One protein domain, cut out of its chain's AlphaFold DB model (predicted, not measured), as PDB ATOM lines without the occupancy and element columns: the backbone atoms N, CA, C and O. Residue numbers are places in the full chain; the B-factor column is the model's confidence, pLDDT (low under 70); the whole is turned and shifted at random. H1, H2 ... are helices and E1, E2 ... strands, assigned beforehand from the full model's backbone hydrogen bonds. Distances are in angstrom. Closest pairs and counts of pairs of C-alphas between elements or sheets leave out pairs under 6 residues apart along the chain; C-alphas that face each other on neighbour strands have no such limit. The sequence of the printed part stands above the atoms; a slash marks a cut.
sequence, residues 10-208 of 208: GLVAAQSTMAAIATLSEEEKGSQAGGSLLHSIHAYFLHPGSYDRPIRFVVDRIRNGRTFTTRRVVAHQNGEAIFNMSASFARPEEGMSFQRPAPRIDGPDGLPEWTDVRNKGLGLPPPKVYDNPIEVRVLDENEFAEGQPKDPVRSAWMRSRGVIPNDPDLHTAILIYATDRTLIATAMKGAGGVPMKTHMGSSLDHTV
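Overview. This is residues 10 to 208 of the 208 residues of an uncharacterized protein of Deltaproteobacteria bacterium (UniProt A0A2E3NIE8). A five-stranded antiparallel sheet curls round one helix, H1, and H4 packs beside H1. A smaller, loop-rich part with the hairpin of E5 and E6, H3 and H5 extends from the H4 side, and residues 94 to 102 stick out as a free strap. The printed part has 199 residues with five named helices and seven named strands, in the order H1 H2 E1 E2 E3 E4 H3 E5 E6 H4 H5 E7; the large sheet runs E2 E3 E4 E1 E7. The class is mixed, with under half of the residues in named elements. The whole is compact, with a radius of gyration of the C-alphas of 19.1 A, and spans 54 by 44 by 30 A.

Along the chain. H1, residues 10 to 22, begins at C-alpha 10 (119.949, 148.851, 181.036) and is 18.2 A long. H2 is residues 26 to 29. E1, residues 37 to 45, 23.8 A, bends by 54 degrees at residue 40. E2 is residues 56 to 64, 22.8 A, E3 residues 68 to 77, 29.8 A, and E4 residues 80 to 90, 30.7 A, ending at (126.056, 158.260, 161.773). H3 is residues 114 to 122, E5 residues 134 to 138 and E6 residues 156 to 160. H4, residues 168 to 179, is 16.4 A long, and H5 is residues 183 to 191. E7, residues 205 to 207, ends at (129.306, 153.498, 177.435).

Arrangement. The large sheet is twisted, with E2 and E7 as edge strands. E2 E3 E4 form a meander, each strand the antiparallel neighbour of the one before, and E1 E2 E3 E4 a Greek key, with E1 also the antiparallel neighbour of E4. N 58 and O 74 are 2.8 A apart across E2 and E3, N 73 and O 85 2.8 A across E3 and E4, N 44 and O 84 2.8 A across E4 and E1, and N 43 and O 206 2.8 A across E1 and E7. H1 is on one face of the sheet, in two layers; the C-alphas of Ala 20 and Arg 71, 6.0 A, are the closest of H1 and E3. H4 is on the same face and touches H1 at a shallow tilt of 24 degrees, opposite ways, closest at the C-alphas of Gly 10 and Tyr 177, 4.1 A. H2 only grazes the sheet with residues 28 to 29. In the hairpin of E5 and E6, N 135 and O 159 are 2.8 A apart. The closest C-alphas of E5 and H4 are Ile 134 and Ala 178, 6.9 A; those of H3 and E5 are Trp 114 and Arg 137, 5.5 A. H5 is not on the large sheet and meets H4 only through their link. Every O i to N i+4 pair is within hydrogen-bond range in H1, H3 and H4; H5 has 2 of 5, with 6 of 6 O i to N i+3 pairs, and H2 is too short for an O i to N i+4 pair.

Size, cuts and confidence. The C-alphas farthest apart, Glu 27 and Gly 147, are 55.1 A apart. The printed part has no cut. The links E4 to H3, H3 to E5, E5 to E6 and H5 to E7 are long. Mean pLDDT of the printed part is 88.5; residues 31 to 34, 129 to 131, 145 to 148 and 193 to 199 are under 70.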
ATOM      1  N   GLY A  10     120.068 149.205 182.450       94.88
ATOM      2  CA  GLY A  10     119.949 148.851 181.036       94.88
ATOM      3  C   GLY A  10     118.567 149.135 180.447       94.88
ATOM      4  O   GLY A  10     118.467 149.487 179.274       94.88
ATOM      5  N   LEU A  11     117.497 149.070 181.250       95.00
ATOM      6  CA  LEU A  11     116.156 149.456 180.798       95.00
ATOM      7  C   LEU A  11     116.069 150.960 180.525       95.00
ATOM      8  O   LEU A  11     115.554 151.360 179.483       95.00
ATOM      9  N   VAL A  12     116.607 151.789 181.425       96.94
ATOM     10  CA  VAL A  12     116.627 153.250 181.250       96.94
ATOM     11  C   VAL A  12     117.501 153.645 180.069       96.94
ATOM     12  O   VAL A  12     117.102 154.508 179.287       96.94
ATOM     13  N   ALA A  13     118.656 152.999 179.909       97.94
ATOM     14  CA  ALA A  13     119.548 153.229 178.779       97.94
ATOM     15  C   ALA A  13     118.867 152.865 177.449       97.94
ATOM     16  O   ALA A  13     118.802 153.699 176.550       97.94
ATOM     17  N   ALA A  14     118.262 151.677 177.350       97.75
ATOM     18  CA  ALA A  14     117.548 151.233 176.153       97.75
ATOM     19  C   ALA A  14     116.362 152.141 175.792       97.75
ATOM     20  O   ALA A  14     116.200 152.528 174.635       97.75
ATOM     21  N   GLN A  15     115.548 152.533 176.776       97.94
ATOM     22  CA  GLN A  15     114.432 153.456 176.546       97.94
ATOM     23  C   GLN A  15     114.914 154.859 176.162       97.94
ATOM     24  O   GLN A  15     114.324 155.487 175.285       97.94
ATOM     25  N   SER A  16     116.010 155.336 176.759       98.56
ATOM     26  CA  SER A  16     116.627 156.611 176.378       98.56
ATOM     27  C   SER A  16     117.150 156.568 174.943       98.56
ATOM     28  O   SER A  16     116.994 157.542 174.210       98.56
ATOM     29  N   THR A  17     117.713 155.439 174.508       98.50
ATOM     30  CA  THR A  17     118.113 155.220 173.112       98.50
ATOM     31  C   THR A  17     116.920 155.302 172.171       98.50
ATOM     32  O   THR A  17     116.966 156.064 171.206       98.50
ATOM     33  N   MET A  18     115.821 154.609 172.479       98.31
ATOM     34  CA  MET A  18     114.596 154.701 171.678       98.31
ATOM     35  C   MET A  18     114.032 156.127 171.650       98.31
ATOM     36  O   MET A  18     113.584 156.590 170.603       98.31
ATOM     37  N   ALA A  19     114.103 156.862 172.766       98.56
ATOM     38  CA  ALA A  19     113.706 158.267 172.811       98.56
ATOM     39  C   ALA A  19     114.588 159.142 171.901       98.56
ATOM     40  O   ALA A  19     114.064 159.994 171.187       98.56
ATOM     41  N   ALA A  20     115.907 158.922 171.876       98.38
ATOM     42  CA  ALA A  20     116.813 159.621 170.967       98.38
ATOM     43  C   ALA A  20     116.482 159.321 169.494       98.38
ATOM     44  O   ALA A  20     116.301 160.261 168.713       98.38
ATOM     45  N   ILE A  21     116.331 158.040 169.142       96.56
ATOM     46  CA  ILE A  21     115.964 157.558 167.798       96.56
ATOM     47  C   ILE A  21     114.643 158.178 167.331       96.56
ATOM     48  O   ILE A  21     114.542 158.678 166.210       96.56
ATOM     49  N   ALA A  22     113.642 158.241 168.212       96.25
ATOM     50  CA  ALA A  22     112.332 158.803 167.895       96.25
ATOM     51  C   ALA A  22     112.380 160.285 167.470       96.25
ATOM     52  O   ALA A  22     111.443 160.773 166.839       96.25
ATOM     53  N   THR A  23     113.461 161.008 167.786       96.88
ATOM     54  CA  THR A  23     113.645 162.412 167.382       96.88
ATOM     55  C   THR A  23     114.399 162.611 166.069       96.88
ATOM     56  O   THR A  23     114.575 163.763 165.657       96.88
ATOM     57  N   LEU A  24     114.866 161.538 165.430       94.25
ATOM     58  CA  LEU A  24     115.438 161.602 164.088       94.25
ATOM     59  C   LEU A  24     114.345 161.978 163.076       94.25
ATOM     60  O   LEU A  24     113.209 161.507 163.170       94.25
ATOM     61  N   SER A  25     114.676 162.855 162.131       90.94
ATOM     62  CA  SER A  25     113.811 163.167 160.992       90.94
ATOM     63  C   SER A  25     113.683 161.962 160.055       90.94
ATOM     64  O   SER A  25     114.499 161.047 160.092       90.94
ATOM     65  N   GLU A  26     112.689 161.970 159.169       86.81
ATOM     66  CA  GLU A  26     112.540 160.904 158.166       86.81
ATOM     67  C   GLU A  26     113.748 160.827 157.214       86.81
ATOM     68  O   GLU A  26     114.138 159.742 156.790       86.81
ATOM     69  N   GLU A  27     114.407 161.960 156.945       85.06
ATOM     70  CA  GLU A  27     115.673 161.987 156.202       85.06
ATOM     71  C   GLU A  27     116.813 161.348 157.008       85.06
ATOM     72  O   GLU A  27     117.610 160.586 156.468       85.06
ATOM     73  N   GLU A  28     116.896 161.644 158.308       87.56
ATOM     74  CA  GLU A  28     117.900 161.055 159.196       87.56
ATOM     75  C   GLU A  28     117.679 159.553 159.379       87.56
ATOM     76  O   GLU A  28     118.667 158.832 159.457       87.56
ATOM     77  N   LYS A  29     116.428 159.079 159.411       83.06
ATOM     78  CA  LYS A  29     116.084 157.653 159.512       83.06
ATOM     79  C   LYS A  29     116.313 156.889 158.214       83.06
ATOM     80  O   LYS A  29     116.611 155.708 158.291       83.06
ATOM     81  N   GLY A  30     116.222 157.558 157.059       71.62
ATOM     82  CA  GLY A  30     116.471 156.997 155.730       71.62
ATOM     83  C   GLY A  30     115.487 155.883 155.349       71.62
ATOM     84  O   GLY A  30     115.431 154.831 155.971       71.62
ATOM     85  N   SER A  31     114.723 156.063 154.272       54.44
ATOM     86  CA  SER A  31     113.656 155.118 153.909       54.44
ATOM     87  C   SER A  31     114.134 153.712 153.513       54.44
ATOM     88  O   SER A  31     113.307 152.811 153.557       54.44
ATOM     89  N   GLN A  32     115.414 153.504 153.158       47.16
ATOM     90  CA  GLN A  32     116.090 152.196 153.031       47.16
ATOM     91  C   GLN A  32     117.622 152.352 153.086       47.16
ATOM     92  O   GLN A  32     118.157 153.246 152.436       47.16
ATOM     93  N   ALA A  33     118.311 151.476 153.834       51.00
ATOM     94  CA  ALA A  33     119.769 151.219 153.881       51.00
ATOM     95  C   ALA A  33     120.760 152.397 154.095       51.00
ATOM     96  O   ALA A  33     121.932 152.142 154.356       51.00
ATOM     97  N   GLY A  34     120.326 153.659 154.034       59.50
ATOM     98  CA  GLY A  34     121.152 154.865 154.215       59.50
ATOM     99  C   GLY A  34     120.795 155.708 155.444       59.50
ATOM    100  O   GLY A  34     121.242 156.850 155.555       59.50
ATOM    101  N   GLY A  35     119.957 155.172 156.333       80.94
ATOM    102  CA  GLY A  35     119.560 155.799 157.591       80.94
ATOM    103  C   GLY A  35     120.701 155.936 158.586       80.94
ATOM    104  O   GLY A  35     121.592 155.097 158.625       80.94
ATOM    105  N   SER A  36     120.665 156.978 159.409       88.06
ATOM    106  CA  SER A  36     121.634 157.198 160.481       88.06
ATOM    107  C   SER A  36     121.441 156.138 161.559       88.06
ATOM    108  O   SER A  36     120.381 156.064 162.175       88.06
ATOM    109  N   LEU A  37     122.478 155.348 161.809       92.06
ATOM    110  CA  LEU A  37     122.486 154.308 162.828       92.06
ATOM    111  C   LEU A  37     123.181 154.825 164.082       92.06
ATOM    112  O   LEU A  37     124.148 155.588 164.000       92.06
ATOM    113  N   LEU A  38     122.698 154.407 165.249       96.25
ATOM    114  CA  LEU A  38     123.392 154.666 166.502       96.25
ATOM    115  C   LEU A  38     124.756 153.969 166.468       96.25
ATOM    116  O   LEU A  38     124.827 152.774 166.194       96.25
ATOM    117  N   HIS A  39     125.820 154.704 166.775       95.62
ATOM    118  CA  HIS A  39     127.173 154.142 166.806       95.62
ATOM    119  C   HIS A  39     127.886 154.344 168.144       95.62
ATOM    120  O   HIS A  39     128.930 153.735 168.357       95.62
ATOM    121  N   SER A  40     127.374 155.209 169.023       98.19
ATOM    122  CA  SER A  40     127.855 155.284 170.400       98.19
ATOM    123  C   SER A  40     126.846 155.920 171.350       98.19
ATOM    124  O   SER A  40     126.051 156.789 170.962       98.19
ATOM    125  N   ILE A  41     126.929 155.522 172.619       98.56
ATOM    126  CA  ILE A  41     126.302 156.221 173.742       98.56
ATOM    127  C   ILE A  41     127.298 156.438 174.877       98.56
ATOM    128  O   ILE A  41     128.156 155.603 175.135       98.56
ATOM    129  N   HIS A  42     127.114 157.524 175.618       98.75
ATOM    130  CA  HIS A  42     127.774 157.761 176.900       98.75
ATOM    131  C   HIS A  42     126.726 158.189 177.914       98.75
ATOM    132  O   HIS A  42     125.982 159.138 177.652       98.75
ATOM    133  N   ALA A  43     126.656 157.520 179.059       98.38
ATOM    134  CA  ALA A  43     125.592 157.735 180.022       98.38
ATOM    135  C   ALA A  43     126.068 157.750 181.473       98.38
ATOM    136  O   ALA A  43     127.035 157.085 181.817       98.38
ATOM    137  N   TYR A  44     125.325 158.464 182.321       98.31
ATOM    138  CA  TYR A  44     125.476 158.498 183.773       98.31
ATOM    139  C   TYR A  44     124.151 158.167 184.466       98.31
ATOM    140  O   TYR A  44     123.099 158.713 184.116       98.31
ATOM    141  N   PHE A  45     124.222 157.327 185.497       96.94
ATOM    142  CA  PHE A  45     123.128 157.031 186.420       96.94
ATOM    143  C   PHE A  45     123.228 157.968 187.624       96.94
ATOM    144  O   PHE A  45     124.203 157.934 188.371       96.94
ATOM    145  N   LEU A  46     122.225 158.827 187.802       96.06
ATOM    146  CA  LEU A  46     122.274 159.925 188.774       96.06
ATOM    147  C   LEU A  46     121.555 159.559 190.074       96.06
ATOM    148  O   LEU A  46     122.094 159.732 191.164       96.06
ATOM    149  N   HIS A  47     120.348 159.007 189.948       92.62
ATOM    150  CA  HIS A  47     119.502 158.623 191.073       92.62
ATOM    151  C   HIS A  47     118.807 157.281 190.806       92.62
ATOM    152  O   HIS A  47     118.548 156.933 189.650       92.62
ATOM    153  N   PRO A  48     118.506 156.491 191.854       89.88
ATOM    154  CA  PRO A  48     117.760 155.251 191.696       89.88
ATOM    155  C   PRO A  48     116.342 155.539 191.183       89.88
ATOM    156  O   PRO A  48     115.570 156.225 191.845       89.88
ATOM    157  N   GLY A  49     115.998 154.985 190.021       90.75
ATOM    158  CA  GLY A  49     114.625 155.006 189.518       90.75
ATOM    159  C   GLY A  49     113.742 153.931 190.158       90.75
ATOM    160  O   GLY A  49     114.243 153.003 190.801       90.75
ATOM    161  N   SER A  50     112.432 154.025 189.925       90.81
ATOM    162  CA  SER A  50     111.422 153.078 190.421       90.81
ATOM    163  C   SER A  50     110.499 152.554 189.315       90.81
ATOM    164  O   SER A  50     110.169 153.297 188.389       90.81
ATOM    165  N   TYR A  51     110.058 151.294 189.418       87.25
ATOM    166  CA  TYR A  51     109.133 150.658 188.457       87.25
ATOM    167  C   TYR A  51     107.663 151.078 188.607       87.25
ATOM    168  O   TYR A  51     106.863 150.858 187.704       87.25
ATOM    169  N   ASP A  52     107.287 151.662 189.743       88.25
ATOM    170  CA  ASP A  52     105.894 151.985 190.090       88.25
ATOM    171  C   ASP A  52     105.362 153.281 189.454       88.25
ATOM    172  O   ASP A  52     104.219 153.671 189.695       88.25
ATOM    173  N   ARG A  53     106.183 153.978 188.662       89.50
ATOM    174  CA  ARG A  53     105.855 155.290 188.097       89.50
ATOM    175  C   ARG A  53     106.490 155.493 186.719       89.50
ATOM    176  O   ARG A  53     107.569 154.959 186.457       89.50
ATOM    177  N   PRO A  54     105.867 156.293 185.835       93.69
ATOM    178  CA  PRO A  54     106.404 156.545 184.503       93.69
ATOM    179  C   PRO A  54     107.714 157.340 184.555       93.69
ATOM    180  O   PRO A  54     107.983 158.076 185.506       93.69
ATOM    181  N   ILE A  55     108.506 157.216 183.493       96.88
ATOM    182  CA  ILE A  55     109.746 157.967 183.279       96.88
ATOM    183  C   ILE A  55     109.504 158.949 182.135       96.88
ATOM    184  O   ILE A  55     109.000 158.562 181.079       96.88
ATOM    185  N   ARG A  56     109.869 160.218 182.325       98.06
ATOM    186  CA  ARG A  56     109.822 161.234 181.268       98.06
ATOM    187  C   ARG A  56     111.201 161.387 180.642       98.06
ATOM    188  O   ARG A  56     112.121 161.838 181.316       98.06
ATOM    189  N   PHE A  57     111.327 161.090 179.356       98.56
ATOM    190  CA  PHE A  57     112.562 161.294 178.598       98.56
ATOM    191  C   PHE A  57     112.519 162.649 177.888       98.56
ATOM    192  O   PHE A  57     111.624 162.909 177.085       98.56
ATOM    193  N   VAL A  58     113.469 163.526 178.202       98.69
ATOM    194  CA  VAL A  58     113.647 164.830 177.552       98.69
ATOM    195  C   VAL A  58     114.819 164.721 176.600       98.69
ATOM    196  O   VAL A  58     115.905 164.341 177.028       98.69
ATOM    197  N   VAL A  59     114.597 165.035 175.326       98.88
ATOM    198  CA  VAL A  59     115.612 164.882 174.282       98.88
ATOM    199  C   VAL A  59     115.986 166.241 173.703       98.88
ATOM    200  O   VAL A  59     115.167 166.884 173.049       98.88
ATOM    201  N   ASP A  60     117.244 166.637 173.880       98.69
ATOM    202  CA  ASP A  60     117.827 167.810 173.236       98.69
ATOM    203  C   ASP A  60     118.476 167.401 171.904       98.69
ATOM    204  O   ASP A  60     119.325 166.502 171.839       98.69
ATOM    205  N   ARG A  61     118.115 168.092 170.818       98.00
ATOM    206  CA  ARG A  61     118.713 167.902 169.485       98.00
ATOM    207  C   ARG A  61     119.993 168.724 169.352       98.00
ATOM    208  O   ARG A  61     119.998 169.770 168.715       98.00
ATOM    209  N   ILE A  62     121.068 168.245 169.977       98.25
ATOM    210  CA  ILE A  62     122.350 168.961 170.074       98.25
ATOM    211  C   ILE A  62     122.926 169.317 168.697       98.25
ATOM    212  O   ILE A  62     123.424 170.423 168.501       98.25
ATOM    213  N   ARG A  63     122.868 168.384 167.738       96.00
ATOM    214  CA  ARG A  63     123.392 168.588 166.382       96.00
ATOM    215  C   ARG A  63     122.638 167.734 165.368       96.00
ATOM    216  O   ARG A  63     122.434 166.549 165.612       96.00
ATOM    217  N   ASN A  64     122.325 168.324 164.214       93.75
ATOM    218  CA  ASN A  64     121.890 167.617 163.004       93.75
ATOM    219  C   ASN A  64     122.899 167.935 161.899       93.75
ATOM    220  O   ASN A  64     122.831 168.987 161.263       93.75
ATOM    221  N   GLY A  65     123.923 167.099 161.767       89.88
ATOM    222  CA  GLY A  65     124.944 167.242 160.737       89.88
ATOM    223  C   GLY A  65     124.634 166.379 159.520       89.88
ATOM    224  O   GLY A  65     123.785 165.501 159.560       89.88
ATOM    225  N   ARG A  66     125.386 166.595 158.436       85.88
ATOM    226  CA  ARG A  66     125.281 165.764 157.226       85.88
ATOM    227  C   ARG A  66     125.685 164.304 157.476       85.88
ATOM    228  O   ARG A  66     125.065 163.405 156.923       85.88
ATOM    229  N   THR A  67     126.734 164.097 158.276       89.06
ATOM    230  CA  THR A  67     127.279 162.765 158.600       89.06
ATOM    231  C   THR A  67     126.886 162.315 160.002       89.06
ATOM    232  O   THR A  67     126.506 161.166 160.178       89.06
ATOM    233  N   PHE A  68     126.960 163.222 160.983       95.06
ATOM    234  CA  PHE A  68     126.724 162.910 162.392       95.06
ATOM    235  C   PHE A  68     125.547 163.687 162.960       95.06
ATOM    236  O   PHE A  68     125.469 164.912 162.805       95.06
ATOM    237  N   THR A  69     124.722 162.980 163.719       96.75
ATOM    238  CA  THR A  69     123.603 163.529 164.474       96.75
ATOM    239  C   THR A  69     123.804 163.217 165.950       96.75
ATOM    240  O   THR A  69     124.138 162.097 166.319       96.75
ATOM    241  N   THR A  70     123.618 164.213 166.816       98.25
ATOM    242  CA  THR A  70     123.841 164.072 168.259       98.25
ATOM    243  C   THR A  70     122.575 164.420 169.021       98.25
ATOM    244  O   THR A  70     121.923 165.440 168.757       98.25
ATOM    245  N   ARG A  71     122.227 163.570 169.984       98.62
ATOM    246  CA  ARG A  71     121.114 163.757 170.912       98.62
ATOM    247  C   ARG A  71     121.630 163.689 172.338       98.62
ATOM    248  O   ARG A  71     122.467 162.850 172.648       98.62
ATOM    249  N   ARG A  72     121.093 164.533 173.209       98.81
ATOM    250  CA  ARG A  72     121.201 164.349 174.656       98.81
ATOM    251  C   ARG A  72     119.838 163.930 175.180       98.81
ATOM    252  O   ARG A  72     118.843 164.534 174.804       98.81
ATOM    253  N   VAL A  73     119.795 162.922 176.037       98.88
ATOM    254  CA  VAL A  73     118.579 162.439 176.686       98.88
ATOM    255  C   VAL A  73     118.740 162.551 178.191       98.88
ATOM    256  O   VAL A  73     119.694 162.018 178.754       98.88
ATOM    257  N   VAL A  74     117.796 163.213 178.851       98.75
ATOM    258  CA  VAL A  74     117.686 163.230 180.311       98.75
ATOM    259  C   VAL A  74     116.396 162.524 180.700       98.75
ATOM    260  O   VAL A  74     115.308 162.933 180.291       98.75
ATOM    261  N   ALA A  75     116.507 161.452 181.479       98.44
ATOM    262  CA  ALA A  75     115.354 160.749 182.019       98.44
ATOM    263  C   ALA A  75     115.001 161.329 183.392       98.44
ATOM    264  O   ALA A  75     115.865 161.454 184.262       98.44
ATOM    265  N   HIS A  76     113.727 161.663 183.590       98.12
ATOM    266  CA  HIS A  76     113.203 162.222 184.829       98.12
ATOM    267  C   HIS A  76     112.154 161.308 185.465       98.12
ATOM    268  O   HIS A  76     111.277 160.787 184.772       98.12
ATOM    269  N   GLN A  77     112.172 161.212 186.793       95.50
ATOM    270  CA  GLN A  77     111.073 160.686 187.606       95.50
ATOM    271  C   GLN A  77     110.801 161.650 188.764       95.50
ATOM    272  O   GLN A  77     111.731 162.169 189.366       95.50
ATOM    273  N   ASN A  78     109.525 161.929 189.054       91.75
ATOM    274  CA  ASN A  78     109.103 162.903 190.078       91.75
ATOM    275  C   ASN A  78     109.762 164.298 189.940       91.75
ATOM    276  O   ASN A  78     109.989 164.985 190.927       91.75
ATOM    277  N   GLY A  79     110.087 164.716 188.713       93.44
ATOM    278  CA  GLY A  79     110.774 165.985 188.440       93.44
ATOM    279  C   GLY A  79     112.302 165.931 188.570       93.44
ATOM    280  O   GLY A  79     112.980 166.780 187.996       93.44
ATOM    281  N   GLU A  80     112.861 164.905 189.206       96.06
ATOM    282  CA  GLU A  80     114.304 164.734 189.387       96.06
ATOM    283  C   GLU A  80     114.927 163.975 188.213       96.06
ATOM    284  O   GLU A  80     114.326 163.048 187.665       96.06
ATOM    285  N   ALA A  81     116.134 164.373 187.806       97.75
ATOM    286  CA  ALA A  81     116.884 163.671 186.771       97.75
ATOM    287  C   ALA A  81     117.485 162.383 187.351       97.75
ATOM    288  O   ALA A  81     118.309 162.437 188.257       97.75
ATOM    289  N   ILE A  82     117.103 161.230 186.806       97.38
ATOM    290  CA  ILE A  82     117.601 159.919 187.251       97.38
ATOM    291  C   ILE A  82     118.728 159.388 186.359       97.38
ATOM    292  O   ILE A  82     119.533 158.570 186.798       97.38
ATOM    293  N   PHE A  83     118.806 159.861 185.114       98.50
ATOM    294  CA  PHE A  83     119.748 159.382 184.106       98.50
ATOM    295  C   PHE A  83     120.013 160.461 183.056       98.50
ATOM    296  O   PHE A  83     119.107 161.213 182.690       98.50
ATOM    297  N   ASN A  84     121.244 160.528 182.558       98.56
ATOM    298  CA  ASN A  84     121.654 161.436 181.488       98.56
ATOM    299  C   ASN A  84     122.501 160.672 180.471       98.56
ATOM    300  O   ASN A  84     123.434 159.981 180.862       98.56
ATOM    301  N   MET A  85     122.208 160.832 179.185       98.81
ATOM    302  CA  MET A  85     122.887 160.139 178.095       98.81
ATOM    303  C   MET A  85     123.149 161.076 176.921       98.81
ATOM    304  O   MET A  85     122.293 161.873 176.552       98.81
ATOM    305  N   SER A  86     124.318 160.948 176.303       98.75
ATOM    306  CA  SER A  86     124.609 161.461 174.967       98.75
ATOM    307  C   SER A  86     124.602 160.293 173.985       98.75
ATOM    308  O   SER A  86     125.229 159.273 174.259       98.75
ATOM    309  N   ALA A  87     123.897 160.434 172.867       98.69
ATOM    310  CA  ALA A  87     123.809 159.447 171.798       98.69
ATOM    311  C   ALA A  87     124.273 160.066 170.478       98.69
ATOM    312  O   ALA A  87     123.848 161.172 170.118       98.69
ATOM    313  N   SER A  88     125.130 159.342 169.762       98.25
ATOM    314  CA  SER A  88     125.646 159.747 168.460       98.25
ATOM    315  C   SER A  88     125.222 158.762 167.376       98.25
ATOM    316  O   SER A  88     125.339 157.544 167.527       98.25
ATOM    317  N   PHE A  89     124.726 159.322 166.279       97.19
ATOM    318  CA  PHE A  89     124.242 158.610 165.107       97.19
ATOM    319  C   PHE A  89     125.076 159.002 163.895       97.19
ATOM    320  O   PHE A  89     125.492 160.159 163.779       97.19
ATOM    321  N   ALA A  90     125.291 158.054 162.990       94.38
ATOM    322  CA  ALA A  90     126.056 158.260 161.773       94.38
ATOM    323  C   ALA A  90     125.397 157.548 160.599       94.38
ATOM    324  O   ALA A  90     124.883 156.437 160.744       94.38
ATOM    325  N   ARG A  91     125.428 158.181 159.427       90.94
ATOM    326  CA  ARG A  91     125.060 157.501 158.180       90.94
ATOM    327  C   ARG A  91     126.102 156.412 157.872       90.94
ATOM    328  O   ARG A  91     127.287 156.654 158.104       90.94
ATOM    329  N   PRO A  92     125.696 155.234 157.365       89.19
ATOM    330  CA  PRO A  92     126.622 154.217 156.894       89.19
ATOM    331  C   PRO A  92     127.559 154.787 155.827       89.19
ATOM    332  O   PRO A  92     127.109 155.415 154.869       89.19
ATOM    333  N   GLU A  93     128.855 154.551 155.990       89.56
ATOM    334  CA  GLU A  93     129.896 154.952 155.044       89.56
ATOM    335  C   GLU A  93     130.835 153.761 154.807       89.56
ATOM    336  O   GLU A  93     131.135 152.997 155.727       89.56
ATOM    337  N   GLU A  94     131.294 153.587 153.567       92.12
ATOM    338  CA  GLU A  94     132.346 152.617 153.261       92.12
ATOM    339  C   GLU A  94     133.698 153.134 153.760       92.12
ATOM    340  O   GLU A  94     134.016 154.320 153.654       92.12
ATOM    341  N   GLY A  95     134.526 152.235 154.288       92.69
ATOM    342  CA  GLY A  95     135.819 152.607 154.841       92.69
ATOM    343  C   GLY A  95     136.705 151.410 155.149       92.69
ATOM    344  O   GLY A  95     136.411 150.269 154.791       92.69
ATOM    345  N   MET A  96     137.820 151.683 155.827       96.25
ATOM    346  CA  MET A  96     138.718 150.634 156.305       96.25
ATOM    347  C   MET A  96     137.985 149.721 157.291       96.25
ATOM    348  O   MET A  96     137.340 150.201 158.221       96.25
ATOM    349  N   SER A  97     138.129 148.408 157.110       96.25
ATOM    350  CA  SER A  97     137.487 147.400 157.955       96.25
ATOM    351  C   SER A  97     138.529 146.494 158.602       96.25
ATOM    352  O   SER A  97     139.319 145.839 157.921       96.25
ATOM    353  N   PHE A  98     138.543 146.479 159.934       96.88
ATOM    354  CA  PHE A  98     139.372 145.600 160.752       96.88
ATOM    355  C   PHE A  98     138.680 145.351 162.094       96.88
ATOM    356  O   PHE A  98     138.249 146.290 162.760       96.88
ATOM    357  N   GLN A  99     138.640 144.095 162.532       96.94
ATOM    358  CA  GLN A  99     138.246 143.720 163.886       96.94
ATOM    359  C   GLN A  99     139.194 142.651 164.424       96.94
ATOM    360  O   GLN A  99     139.748 141.851 163.667       96.94
ATOM    361  N   ARG A 100     139.363 142.602 165.749       97.19
ATOM    362  CA  ARG A 100     140.067 141.481 166.381       97.19
ATOM    363  C   ARG A 100     139.251 140.190 166.187       97.19
ATOM    364  O   ARG A 100     138.019 140.254 166.216       97.19
ATOM    365  N   PRO A 101     139.896 139.022 166.014       96.38
ATOM    366  CA  PRO A 101     139.190 137.746 166.010       96.38
ATOM    367  C   PRO A 101     138.420 137.538 167.318       96.38
ATOM    368  O   PRO A 101     138.909 137.902 168.391       96.38
ATOM    369  N   ALA A 102     137.235 136.932 167.233       93.19
ATOM    370  CA  ALA A 102     136.487 136.527 168.418       93.19
ATOM    371  C   ALA A 102     137.301 135.509 169.248       93.19
ATOM    372  O   ALA A 102     138.031 134.692 168.669       93.19
ATOM    373  N   PRO A 103     137.197 135.532 170.589       91.19
ATOM    374  CA  PRO A 103     137.839 134.526 171.425       91.19
ATOM    375  C   PRO A 103     137.269 133.136 171.118       91.19
ATOM    376  O   PRO A 103     136.086 132.987 170.812       91.19
ATOM    377  N   ARG A 104     138.110 132.102 171.216       91.00
ATOM    378  CA  ARG A 104     137.668 130.708 171.097       91.00
ATOM    379  C   ARG A 104     137.075 130.268 172.432       91.00
ATOM    380  O   ARG A 104     137.824 129.993 173.363       91.00
ATOM    381  N   ILE A 105     135.750 130.245 172.515       88.88
ATOM    382  CA  ILE A 105     134.992 129.776 173.677       88.88
ATOM    383  C   ILE A 105     133.964 128.741 173.225       88.88
ATOM    384  O   ILE A 105     133.482 128.814 172.091       88.88
ATOM    385  N   ASP A 106     133.642 127.790 174.100       87.19
ATOM    386  CA  ASP A 106     132.614 126.786 173.829       87.19
ATOM    387  C   ASP A 106     131.270 127.454 173.535       87.19
ATOM    388  O   ASP A 106     130.968 128.532 174.057       87.19
ATOM    389  N   GLY A 107     130.471 126.822 172.673       92.75
ATOM    390  CA  GLY A 107     129.131 127.295 172.345       92.75
ATOM    391  C   GLY A 107     128.205 127.331 173.571       92.75
ATOM    392  O   GLY A 107     128.524 126.774 174.619       92.75
ATOM    393  N   PRO A 108     127.033 127.974 173.459       94.94
ATOM    394  CA  PRO A 108     126.113 128.123 174.585       94.94
ATOM    395  C   PRO A 108     125.467 126.808 175.043       94.94
ATOM    396  O   PRO A 108     124.885 126.767 176.130       94.94
ATOM    397  N   ASP A 109     125.492 125.756 174.226       93.81
ATOM    398  CA  ASP A 109     124.796 124.501 174.506       93.81
ATOM    399  C   ASP A 109     125.397 123.774 175.715       93.81
ATOM    400  O   ASP A 109     126.606 123.615 175.830       93.81
ATOM    401  N   GLY A 110     124.535 123.348 176.642       90.44
ATOM    402  CA  GLY A 110     124.943 122.684 177.885       90.44
ATOM    403  C   GLY A 110     125.471 123.610 178.988       90.44
ATOM    404  O   GLY A 110     125.581 123.158 180.122       90.44
ATOM    405  N   LEU A 111     125.739 124.890 178.704       93.56
ATOM    406  CA  LEU A 111     126.167 125.851 179.727       93.56
ATOM    407  C   LEU A 111     125.010 126.245 180.663       93.56
ATOM    408  O   LEU A 111     123.882 126.434 180.188       93.56
ATOM    409  N   PRO A 112     125.267 126.438 181.969       91.94
ATOM    410  CA  PRO A 112     124.234 126.830 182.915       91.94
ATOM    411  C   PRO A 112     123.827 128.294 182.745       91.94
ATOM    412  O   PRO A 112     124.602 129.156 182.313       91.94
ATOM    413  N   GLU A 113     122.599 128.600 183.154       90.12
ATOM    414  CA  GLU A 113     122.124 129.972 183.205       90.12
ATOM    415  C   GLU A 113     122.718 130.719 184.407       90.12
ATOM    416  O   GLU A 113     122.719 130.241 185.542       90.12
ATOM    417  N   TRP A 114     123.168 131.950 184.176       88.06
ATOM    418  CA  TRP A 114     123.754 132.809 185.201       88.06
ATOM    419  C   TRP A 114     122.841 133.011 186.414       88.06
ATOM    420  O   TRP A 114     123.317 133.085 187.544       88.06
ATOM    421  N   THR A 115     121.528 133.113 186.193       85.75
ATOM    422  CA  THR A 115     120.549 133.298 187.269       85.75
ATOM    423  C   THR A 115     120.526 132.098 188.217       85.75
ATOM    424  O   THR A 115     120.466 132.295 189.432       85.75
ATOM    425  N   ASP A 116     120.640 130.879 187.682       88.56
ATOM    426  CA  ASP A 116     120.703 129.645 188.469       88.56
ATOM    427  C   ASP A 116     122.013 129.566 189.250       88.56
ATOM    428  O   ASP A 116     122.006 129.332 190.460       88.56
ATOM    429  N   VAL A 117     123.136 129.849 188.579       87.19
ATOM    430  CA  VAL A 117     124.473 129.882 189.193       87.19
ATOM    431  C   VAL A 117     124.524 130.899 190.340       87.19
ATOM    432  O   VAL A 117     124.976 130.581 191.442       87.19
ATOM    433  N   ARG A 118     123.984 132.106 190.123       83.00
ATOM    434  CA  ARG A 118     123.877 133.156 191.145       83.00
ATOM    435  C   ARG A 118     123.003 132.724 192.314       83.00
ATOM    436  O   ARG A 118     123.421 132.864 193.460       83.00
ATOM    437  N   ASN A 119     121.789 132.241 192.053       84.31
ATOM    438  CA  ASN A 119     120.855 131.921 193.129       84.31
ATOM    439  C   ASN A 119     121.353 130.741 193.967       84.31
ATOM    440  O   ASN A 119     121.307 130.823 195.192       84.31
ATOM    441  N   LYS A 120     121.928 129.712 193.334       84.50
ATOM    442  CA  LYS A 120     122.594 128.604 194.029       84.50
ATOM    443  C   LYS A 120     123.744 129.101 194.908       84.50
ATOM    444  O   LYS A 120     123.790 128.752 196.083       84.50
ATOM    445  N   GLY A 121     124.641 129.931 194.367       80.12
ATOM    446  CA  GLY A 121     125.796 130.454 195.107       80.12
ATOM    447  C   GLY A 121     125.424 131.386 196.265       80.12
ATOM    448  O   GLY A 121     126.092 131.388 197.292       80.12
ATOM    449  N   LEU A 122     124.329 132.141 196.135       77.75
ATOM    450  CA  LEU A 122     123.847 133.065 197.169       77.75
ATOM    451  C   LEU A 122     122.801 132.455 198.121       77.75
ATOM    452  O   LEU A 122     122.326 133.155 199.016       77.75
ATOM    453  N   GLY A 123     122.410 131.190 197.932       82.00
ATOM    454  CA  GLY A 123     121.348 130.548 198.716       82.00
ATOM    455  C   GLY A 123     119.963 131.187 198.528       82.00
ATOM    456  O   GLY A 123     119.156 131.202 199.456       82.00
ATOM    457  N   LEU A 124     119.698 131.758 197.351       82.62
ATOM    458  CA  LEU A 124     118.418 132.363 196.977       82.62
ATOM    459  C   LEU A 124     117.470 131.308 196.378       82.62
ATOM    460  O   LEU A 124     117.942 130.305 195.834       82.62
ATOM    461  N   PRO A 125     116.139 131.516 196.429       83.44
ATOM    462  CA  PRO A 125     115.185 130.596 195.810       83.44
ATOM    463  C   PRO A 125     115.437 130.445 194.298       83.44
ATOM    464  O   PRO A 125     115.989 131.362 193.677       83.44
ATOM    465  N   PRO A 126     115.016 129.326 193.675       80.38
ATOM    466  CA  PRO A 126     115.120 129.144 192.230       80.38
ATOM    467  C   PRO A 126     114.499 130.327 191.472       80.38
ATOM    468  O   PRO A 126     113.448 130.828 191.891       80.38
ATOM    469  N   PRO A 127     115.134 130.805 190.390       73.56
ATOM    470  CA  PRO A 127     114.593 131.924 189.635       73.56
ATOM    471  C   PRO A 127     113.299 131.535 188.928       73.56
ATOM    472  O   PRO A 127     113.113 130.385 188.522       73.56
ATOM    473  N   LYS A 128     112.397 132.499 188.732       73.38
ATOM    474  CA  LYS A 128     111.253 132.284 187.848       73.38
ATOM    475  C   LYS A 128     111.704 132.580 186.419       73.38
ATOM    476  O   LYS A 128     112.380 133.571 186.158       73.38
ATOM    477  N   VAL A 129     111.292 131.737 185.472       58.28
ATOM    478  CA  VAL A 129     111.689 131.831 184.048       58.28
ATOM    479  C   VAL A 129     111.397 133.216 183.442       58.28
ATOM    480  O   VAL A 129     112.130 133.679 182.569       58.28
ATOM    481  N   TYR A 130     110.362 133.905 183.931       59.06
ATOM    482  CA  TYR A 130     109.937 135.223 183.450       59.06
ATOM    483  C   TYR A 130     110.660 136.410 184.098       59.06
ATOM    484  O   TYR A 130     110.394 137.549 183.721       59.06
ATOM    485  N   ASP A 131     111.589 136.181 185.029       68.19
ATOM    486  CA  ASP A 131     112.265 137.275 185.735       68.19
ATOM    487  C   ASP A 131     113.263 138.026 184.835       68.19
ATOM    488  O   ASP A 131     113.661 139.147 185.151       68.19
ATOM    489  N   ASN A 132     113.689 137.437 183.705       81.12
ATOM    490  CA  ASN A 132     114.716 138.018 182.837       81.12
ATOM    491  C   ASN A 132     114.393 137.863 181.340       81.12
ATOM    492  O   ASN A 132     114.376 136.737 180.847       81.12
ATOM    493  N   PRO A 133     114.251 138.965 180.573       89.06
ATOM    494  CA  PRO A 133     113.973 138.900 179.130       89.06
ATOM    495  C   PRO A 133     115.179 138.451 178.286       89.06
ATOM    496  O   PRO A 133     115.019 138.084 177.121       89.06
ATOM    497  N   ILE A 134     116.379 138.466 178.873       92.94
ATOM    498  CA  ILE A 134     117.633 138.026 178.260       92.94
ATOM    499  C   ILE A 134     118.124 136.792 179.014       92.94
ATOM    500  O   ILE A 134     118.332 136.846 180.226       92.94
ATOM    501  N   GLU A 135     118.300 135.697 178.285       92.44
ATOM    502  CA  GLU A 135     119.018 134.511 178.733       92.44
ATOM    503  C   GLU A 135     120.516 134.825 178.756       92.44
ATOM    504  O   GLU A 135     121.055 135.353 177.782       92.44
ATOM    505  N   VAL A 136     121.183 134.498 179.864       92.69
ATOM    506  CA  VAL A 136     122.630 134.668 180.029       92.69
ATOM    507  C   VAL A 136     123.215 133.330 180.453       92.69
ATOM    508  O   VAL A 136     122.915 132.865 181.549       92.69
ATOM    509  N   ARG A 137     124.051 132.719 179.612       93.25
ATOM    510  CA  ARG A 137     124.770 131.478 179.930       93.25
ATOM    511  C   ARG A 137     126.231 131.760 180.218       93.25
ATOM    512  O   ARG A 137     126.864 132.521 179.488       93.25
ATOM    513  N   VAL A 138     126.758 131.159 181.278       90.88
ATOM    514  CA  VAL A 138     128.120 131.418 181.767       90.88
ATOM    515  C   VAL A 138     128.976 130.168 181.764       90.88
ATOM    516  O   VAL A 138     128.469 129.060 181.873       90.88
ATOM    517  N   LEU A 139     130.287 130.374 181.642       89.50
ATOM    518  CA  LEU A 139     131.272 129.294 181.603       89.50
ATOM    519  C   LEU A 139     131.772 128.890 183.005       89.50
ATOM    520  O   LEU A 139     132.220 127.766 183.185       89.50
ATOM    521  N   ASP A 140     131.721 129.792 183.996       84.62
ATOM    522  CA  ASP A 140     132.147 129.518 185.381       84.62
ATOM    523  C   ASP A 140     130.922 129.243 186.269       84.62
ATOM    524  O   ASP A 140     130.258 130.170 186.737       84.62
ATOM    525  N   GLU A 141     130.631 127.966 186.523       82.44
ATOM    526  CA  GLU A 141     129.519 127.547 187.396       82.44
ATOM    527  C   GLU A 141     129.760 127.854 188.884       82.44
ATOM    528  O   GLU A 141     128.846 127.763 189.701       82.44
ATOM    529  N   ASN A 142     130.992 128.216 189.247       75.88
ATOM    530  CA  ASN A 142     131.402 128.537 190.610       75.88
ATOM    531  C   ASN A 142     131.740 130.029 190.747       75.88
ATOM    532  O   ASN A 142     132.524 130.425 191.614       75.88
ATOM    533  N   GLU A 143     131.161 130.875 189.890       74.38
ATOM    534  CA  GLU A 143     131.408 132.318 189.882       74.38
ATOM    535  C   GLU A 143     131.034 133.004 191.209       74.38
ATOM    536  O   GLU A 143     131.677 133.977 191.598       74.38
ATOM    537  N   PHE A 144     130.022 132.488 191.912       72.94
ATOM    538  CA  PHE A 144     129.538 133.025 193.192       72.94
ATOM    539  C   PHE A 144     129.926 132.176 194.404       72.94
ATOM    540  O   PHE A 144     129.439 132.438 195.501       72.94
ATOM    541  N   ALA A 145     130.763 131.152 194.226       68.88
ATOM    542  CA  ALA A 145     131.305 130.425 195.364       68.88
ATOM    543  C   ALA A 145     132.226 131.356 196.170       68.88
ATOM    544  O   ALA A 145     133.031 132.083 195.584       68.88
ATOM    545  N   GLU A 146     132.117 131.331 197.502       65.56
ATOM    546  CA  GLU A 146     133.077 132.019 198.372       65.56
ATOM    547  C   GLU A 146     134.493 131.512 198.061       65.56
ATOM    548  O   GLU A 146     134.735 130.305 197.989       65.56
ATOM    549  N   GLY A 147     135.433 132.428 197.827       68.69
ATOM    550  CA  GLY A 147     136.754 132.053 197.342       68.69
ATOM    551  C   GLY A 147     137.756 133.201 197.307       68.69
ATOM    552  O   GLY A 147     137.476 134.326 197.710       68.69
ATOM    553  N   GLN A 148     138.957 132.877 196.837       66.62
ATOM    554  CA  GLN A 148     140.048 133.834 196.655       66.62
ATOM    555  C   GLN A 148     139.776 134.766 195.460       66.62
ATOM    556  O   GLN A 148     139.022 134.390 194.556       66.62
ATOM    557  N   PRO A 149     140.408 135.953 195.418       81.00
ATOM    558  CA  PRO A 149     140.453 136.798 194.228       81.00
ATOM    559  C   PRO A 149     140.716 136.000 192.945       81.00
ATOM    560  O   PRO A 149     141.629 135.177 192.889       81.00
ATOM    561  N   LYS A 150     139.904 136.250 191.917       81.81
ATOM    562  CA  LYS A 150     140.043 135.677 190.569       81.81
ATOM    563  C   LYS A 150     140.302 136.804 189.573       81.81
ATOM    564  O   LYS A 150     139.877 137.936 189.805       81.81
ATOM    565  N   ASP A 151     140.893 136.482 188.426       86.75
ATOM    566  CA  ASP A 151     141.022 137.451 187.336       86.75
ATOM    567  C   ASP A 151     139.643 138.046 186.976       86.75
ATOM    568  O   ASP A 151     138.663 137.293 186.836       86.75
ATOM    569  N   PRO A 152     139.528 139.382 186.822       88.00
ATOM    570  CA  PRO A 152     138.280 140.067 186.494       88.00
ATOM    571  C   PRO A 152     137.939 139.916 185.005       88.00
ATOM    572  O   PRO A 152     137.776 140.883 184.267       88.00
ATOM    573  N   VAL A 153     137.835 138.665 184.562       88.56
ATOM    574  CA  VAL A 153     137.474 138.269 183.204       88.56
ATOM    575  C   VAL A 153     136.214 137.414 183.273       88.56
ATOM    576  O   VAL A 153     136.102 136.491 184.089       88.56
ATOM    577  N   ARG A 154     135.248 137.727 182.410       87.56
ATOM    578  CA  ARG A 154     134.009 136.969 182.237       87.56
ATOM    579  C   ARG A 154     133.726 136.808 180.753       87.56
ATOM    580  O   ARG A 154     133.823 137.764 179.989       87.56
ATOM    581  N   SER A 155     133.311 135.607 180.381       90.69
ATOM    582  CA  SER A 155     132.668 135.334 179.102       90.69
ATOM    583  C   SER A 155     131.272 134.798 179.381       90.69
ATOM    584  O   SER A 155     131.076 134.010 180.308       90.69
ATOM    585  N   ALA A 156     130.303 135.272 178.609       92.19
ATOM    586  CA  ALA A 156     128.925 134.838 178.702       92.19
ATOM    587  C   ALA A 156     128.289 134.869 177.314       92.19
ATOM    588  O   ALA A 156     128.554 135.777 176.525       92.19
ATOM    589  N   TRP A 157     127.423 133.901 177.048       95.19
ATOM    590  CA  TRP A 157     126.521 133.939 175.908       95.19
ATOM    591  C   TRP A 157     125.228 134.623 176.319       95.19
ATOM    592  O   TRP A 157     124.676 134.323 177.377       95.19
ATOM    593  N   MET A 158     124.734 135.527 175.481       95.38
ATOM    594  CA  MET A 158     123.481 136.235 175.723       95.38
ATOM    595  C   MET A 158     122.533 136.047 174.546       95.38
ATOM    596  O   MET A 158     122.953 136.093 173.391       95.38
ATOM    597  N   ARG A 159     121.248 135.851 174.839       94.50
ATOM    598  CA  ARG A 159     120.196 135.721 173.824       94.50
ATOM    599  C   ARG A 159     118.875 136.264 174.356       94.50
ATOM    600  O   ARG A 159     118.565 136.088 175.532       94.50
ATOM    601  N   SER A 160     118.069 136.904 173.512       93.75
ATOM    602  CA  SER A 160     116.693 137.237 173.889       93.75
ATOM    603  C   SER A 160     115.871 135.964 174.091       93.75
ATOM    604  O   SER A 160     115.959 135.022 173.308       93.75
ATOM    605  N   ARG A 161     115.041 135.925 175.136       91.50
ATOM    606  CA  ARG A 161     114.108 134.803 175.329       91.50
ATOM    607  C   ARG A 161     112.927 134.846 174.366       91.50
ATOM    608  O   ARG A 161     112.398 133.806 173.994       91.50
ATOM    609  N   GLY A 162     112.498 136.055 174.013       90.69
ATOM    610  CA  GLY A 162     111.446 136.294 173.034       90.69
ATOM    611  C   GLY A 162     112.000 136.501 171.628       90.69
ATOM    612  O   GLY A 162     113.193 136.760 171.438       90.69
ATOM    613  N   VAL A 163     111.097 136.437 170.654       93.75
ATOM    614  CA  VAL A 163     111.364 136.871 169.282       93.75
ATOM    615  C   VAL A 163     111.373 138.395 169.254       93.75
ATOM    616  O   VAL A 163     110.418 139.030 169.701       93.75
ATOM    617  N   ILE A 164     112.452 138.975 168.734       94.19
ATOM    618  CA  ILE A 164     112.535 140.410 168.473       94.19
ATOM    619  C   ILE A 164     111.999 140.645 167.053       94.19
ATOM    620  O   ILE A 164     112.412 139.929 166.137       94.19
ATOM    621  N   PRO A 165     111.063 141.590 166.849       94.81
ATOM    622  CA  PRO A 165     110.687 142.056 165.517       94.81
ATOM    623  C   PRO A 165     111.913 142.425 164.675       94.81
ATOM    624  O   PRO A 165     112.917 142.875 165.218       94.81
ATOM    625  N   ASN A 166     111.815 142.291 163.350       93.12
ATOM    626  CA  ASN A 166     112.885 142.683 162.429       93.12
ATOM    627  C   ASN A 166     112.987 144.219 162.306       93.12
ATOM    628  O   ASN A 166     112.640 144.799 161.279       93.12
ATOM    629  N   ASP A 167     113.406 144.857 163.395       90.81
ATOM    630  CA  ASP A 167     113.539 146.296 163.587       90.81
ATOM    631  C   ASP A 167     114.949 146.591 164.144       90.81
ATOM    632  O   ASP A 167     115.228 146.286 165.312       90.81
ATOM    633  N   PRO A 168     115.863 147.152 163.329       90.06
ATOM    634  CA  PRO A 168     117.233 147.452 163.744       90.06
ATOM    635  C   PRO A 168     117.341 148.363 164.973       90.06
ATOM    636  O   PRO A 168     118.255 148.184 165.787       90.06
ATOM    637  N   ASP A 169     116.410 149.303 165.144       92.00
ATOM    638  CA  ASP A 169     116.405 150.221 166.284       92.00
ATOM    639  C   ASP A 169     116.088 149.456 167.569       92.00
ATOM    640  O   ASP A 169     116.771 149.601 168.590       92.00
ATOM    641  N   LEU A 170     115.110 148.550 167.501       94.12
ATOM    642  CA  LEU A 170     114.746 147.694 168.623       94.12
ATOM    643  C   LEU A 170     115.858 146.696 168.969       94.12
ATOM    644  O   LEU A 170     116.166 146.506 170.147       94.12
ATOM    645  N   HIS A 171     116.501 146.092 167.967       95.06
ATOM    646  CA  HIS A 171     117.679 145.246 168.177       95.06
ATOM    647  C   HIS A 171     118.810 146.014 168.879       95.06
ATOM    648  O   HIS A 171     119.412 145.495 169.823       95.06
ATOM    649  N   THR A 172     119.059 147.264 168.478       95.38
ATOM    650  CA  THR A 172     120.067 148.140 169.094       95.38
ATOM    651  C   THR A 172     119.724 148.462 170.550       95.38
ATOM    652  O   THR A 172     120.568 148.320 171.438       95.38
ATOM    653  N   ALA A 173     118.473 148.834 170.834       96.56
ATOM    654  CA  ALA A 173     118.021 149.102 172.198       96.56
ATOM    655  C   ALA A 173     118.103 147.856 173.096       96.56
ATOM    656  O   ALA A 173     118.521 147.952 174.250       96.56
ATOM    657  N   ILE A 174     117.760 146.675 172.575       96.25
ATOM    658  CA  ILE A 174     117.857 145.412 173.318       96.25
ATOM    659  C   ILE A 174     119.317 145.016 173.565       96.25
ATOM    660  O   ILE A 174     119.631 144.508 174.644       96.25
ATOM    661  N   LEU A 175     120.226 145.281 172.622       96.12
ATOM    662  CA  LEU A 175     121.657 145.095 172.855       96.12
ATOM    663  C   LEU A 175     122.138 145.991 174.004       96.12
ATOM    664  O   LEU A 175     122.765 145.489 174.931       96.12
ATOM    665  N   ILE A 176     121.781 147.278 174.006       96.94
ATOM    666  CA  ILE A 176     122.122 148.222 175.089       96.94
ATOM    667  C   ILE A 176     121.532 147.779 176.434       96.94
ATOM    668  O   ILE A 176     122.205 147.848 177.460       96.94
ATOM    669  N   TYR A 177     120.297 147.270 176.441       95.94
ATOM    670  CA  TYR A 177     119.710 146.654 177.631       95.94
ATOM    671  C   TYR A 177     120.571 145.494 178.148       95.94
ATOM    672  O   TYR A 177     120.786 145.355 179.354       95.94
ATOM    673  N   ALA A 178     121.043 144.639 177.238       95.06
ATOM    674  CA  ALA A 178     121.836 143.469 177.578       95.06
ATOM    675  C   ALA A 178     123.249 143.836 178.060       95.06
ATOM    676  O   ALA A 178     123.754 143.159 178.952       95.06
ATOM    677  N   THR A 179     123.874 144.903 177.546       94.12
ATOM    678  CA  THR A 179     125.254 145.271 177.922       94.12
ATOM    679  C   THR A 179     125.396 145.736 179.371       94.12
ATOM    680  O   THR A 179     126.448 145.517 179.958       94.12
ATOM    681  N   ASP A 180     124.352 146.292 179.992       92.12
ATOM    682  CA  ASP A 180     124.366 146.643 181.428       92.12
ATOM    683  C   ASP A 180     124.221 145.402 182.342       92.12
ATOM    684  O   ASP A 180     124.237 145.483 183.573       92.12
ATOM    685  N   ARG A 181     124.096 144.196 181.769       86.12
ATOM    686  CA  ARG A 181     124.182 142.950 182.536       86.12
ATOM    687  C   ARG A 181     125.640 142.624 182.824       86.12
ATOM    688  O   ARG A 181     126.512 142.737 181.972       86.12
ATOM    689  N   THR A 182     125.889 142.057 183.999       79.81
ATOM    690  CA  THR A 182     127.133 141.349 184.363       79.81
ATOM    691  C   THR A 182     128.430 142.163 184.465       79.81
ATOM    692  O   THR A 182     129.317 141.717 185.187       79.81
ATOM    693  N   LEU A 183     128.547 143.346 183.852       85.56
ATOM    694  CA  LEU A 183     129.789 144.133 183.822       85.56
ATOM    695  C   LEU A 183     130.348 144.445 185.214       85.56
ATOM    696  O   LEU A 183     131.495 144.108 185.505       85.56
ATOM    697  N   ILE A 184     129.529 145.014 186.105       83.06
ATOM    698  CA  ILE A 184     129.969 145.319 187.474       83.06
ATOM    699  C   ILE A 184     130.401 144.053 188.219       83.06
ATOM    700  O   ILE A 184     131.392 144.061 188.937       83.06
ATOM    701  N   ALA A 185     129.703 142.936 188.005       79.62
ATOM    702  CA  ALA A 185     130.011 141.678 188.671       79.62
ATOM    703  C   ALA A 185     131.357 141.089 188.205       79.62
ATOM    704  O   ALA A 185     132.041 140.454 189.004       79.62
ATOM    705  N   THR A 186     131.776 141.352 186.963       86.56
ATOM    706  CA  THR A 186     133.105 140.981 186.456       86.56
ATOM    707  C   THR A 186     134.221 141.704 187.205       86.56
ATOM    708  O   THR A 186     135.168 141.057 187.649       86.56
ATOM    709  N   ALA A 187     134.096 143.021 187.404       84.06
ATOM    710  CA  ALA A 187     135.098 143.813 188.127       84.06
ATOM    711  C   ALA A 187     135.299 143.306 189.566       84.06
ATOM    712  O   ALA A 187     136.415 143.268 190.079       84.06
ATOM    713  N   MET A 188     134.220 142.840 190.193       80.00
ATOM    714  CA  MET A 188     134.239 142.393 191.583       80.00
ATOM    715  C   MET A 188     134.968 141.062 191.799       80.00
ATOM    716  O   MET A 188     135.380 140.782 192.921       80.00
ATOM    717  N   LYS A 189     135.203 140.260 190.750       81.62
ATOM    718  CA  LYS A 189     135.989 139.016 190.855       81.62
ATOM    719  C   LYS A 189     137.409 139.270 191.373       81.62
ATOM    720  O   LYS A 189     137.901 138.497 192.194       81.62
ATOM    721  N   GLY A 190     138.019 140.389 190.968       81.38
ATOM    722  CA  GLY A 190     139.365 140.787 191.395       81.38
ATOM    723  C   GLY A 190     139.479 141.096 192.889       81.38
ATOM    724  O   GLY A 190     140.569 141.031 193.444       81.38
ATOM    725  N   ALA A 191     138.360 141.383 193.557       76.50
ATOM    726  CA  ALA A 191     138.302 141.606 195.000       76.50
ATOM    727  C   ALA A 191     137.918 140.341 195.797       76.50
ATOM    728  O   ALA A 191     137.679 140.432 196.996       76.50
ATOM    729  N   GLY A 192     137.837 139.168 195.150       72.06
ATOM    730  CA  GLY A 192     137.296 137.945 195.763       72.06
ATOM    731  C   GLY A 192     135.765 137.875 195.734       72.06
ATOM    732  O   GLY A 192     135.164 137.102 196.474       72.06
ATOM    733  N   GLY A 193     135.128 138.679 194.878       69.25
ATOM    734  CA  GLY A 193     133.682 138.881 194.853       69.25
ATOM    735  C   GLY A 193     133.231 140.019 195.774       69.25
ATOM    736  O   GLY A 193     134.008 140.583 196.539       69.25
ATOM    737  N   VAL A 194     131.946 140.375 195.698       60.19
ATOM    738  CA  VAL A 194     131.320 141.278 196.677       60.19
ATOM    739  C   VAL A 194     130.617 140.419 197.714       60.19
ATOM    740  O   VAL A 194     129.699 139.680 197.336       60.19
ATOM    741  N   PRO A 195     130.921 140.551 199.014       62.47
ATOM    742  CA  PRO A 195     129.994 140.097 200.028       62.47
ATOM    743  C   PRO A 195     128.767 141.012 199.941       62.47
ATOM    744  O   PRO A 195     128.718 142.075 200.556       62.47
ATOM    745  N   MET A 196     127.766 140.617 199.145       61.22
ATOM    746  CA  MET A 196     126.531 141.384 198.889       61.22
ATOM    747  C   MET A 196     125.765 141.731 200.183       61.22
ATOM    748  O   MET A 196     124.894 142.594 200.180       61.22
ATOM    749  N   LYS A 197     126.096 141.068 201.302       59.00
ATOM    750  CA  LYS A 197     125.599 141.376 202.653       59.00
ATOM    751  C   LYS A 197     126.227 142.630 203.276       59.00
ATOM    752  O   LYS A 197     125.608 143.222 204.152       59.00
ATOM    753  N   THR A 198     127.440 143.017 202.878       58.56
ATOM    754  CA  THR A 198     128.199 144.127 203.488       58.56
ATOM    755  C   THR A 198     128.542 145.249 202.512       58.56
ATOM    756  O   THR A 198     128.891 146.340 202.954       58.56
ATOM    757  N   HIS A 199     128.412 145.021 201.206       67.06
ATOM    758  CA  HIS A 199     128.752 145.989 200.166       67.06
ATOM    759  C   HIS A 199     127.663 146.025 199.087       67.06
ATOM    760  O   HIS A 199     127.105 144.990 198.722       67.06
ATOM    761  N   MET A 200     127.380 147.215 198.550       70.06
ATOM    762  CA  MET A 200     126.456 147.408 197.428       70.06
ATOM    763  C   MET A 200     127.196 147.964 196.214       70.06
ATOM    764  O   MET A 200     127.961 148.917 196.333       70.06
ATOM    765  N   GLY A 201     126.918 147.397 195.040       77.69
ATOM    766  CA  GLY A 201     127.318 147.964 193.755       77.69
ATOM    767  C   GLY A 201     126.192 148.796 193.142       77.69
ATOM    768  O   GLY A 201     125.014 148.463 193.272       77.69
ATOM    769  N   SER A 202     126.551 149.870 192.447       83.56
ATOM    770  CA  SER A 202     125.647 150.632 191.586       83.56
ATOM    771  C   SER A 202     126.408 151.022 190.330       83.56
ATOM    772  O   SER A 202     127.577 151.392 190.430       83.56
ATOM    773  N   SER A 203     125.757 150.970 189.169       89.38
ATOM    774  CA  SER A 203     126.305 151.580 187.958       89.38
ATOM    775  C   SER A 203     126.411 153.092 188.182       89.38
ATOM    776  O   SER A 203     125.473 153.696 188.712       89.38
ATOM    777  N   LEU A 204     127.561 153.673 187.834       94.31
ATOM    778  CA  LEU A 204     127.803 155.120 187.852       94.31
ATOM    779  C   LEU A 204     127.653 155.678 186.439       94.31
ATOM    780  O   LEU A 204     126.887 156.611 186.216       94.31
ATOM    781  N   ASP A 205     128.338 155.054 185.490       96.56
ATOM    782  CA  ASP A 205     128.296 155.358 184.071       96.56
ATOM    783  C   ASP A 205     128.193 154.083 183.223       96.56
ATOM    784  O   ASP A 205     128.352 152.964 183.715       96.56
ATOM    785  N   HIS A 206     127.847 154.264 181.950       96.94
ATOM    786  CA  HIS A 206     127.812 153.200 180.948       96.94
ATOM    787  C   HIS A 206     128.095 153.780 179.568       96.94
ATOM    788  O   HIS A 206     127.568 154.833 179.207       96.94
ATOM    789  N   THR A 207     128.938 153.101 178.798       97.62
ATOM    790  CA  THR A 207     129.306 153.498 177.435       97.62
ATOM    791  C   THR A 207     129.235 152.269 176.545       97.62
ATOM    792  O   THR A 207     129.732 151.206 176.922       97.62
ATOM    793  N   VAL A 208     128.612 152.428 175.380       96.69
ATOM    794  CA  VAL A 208     128.534 151.409 174.325       96.69
ATOM    795  C   VAL A 208     129.008 152.038 173.030       96.69
ATOM    796  O   VAL A 208     128.586 153.189 172.768       96.69
TER     797      VAL A 208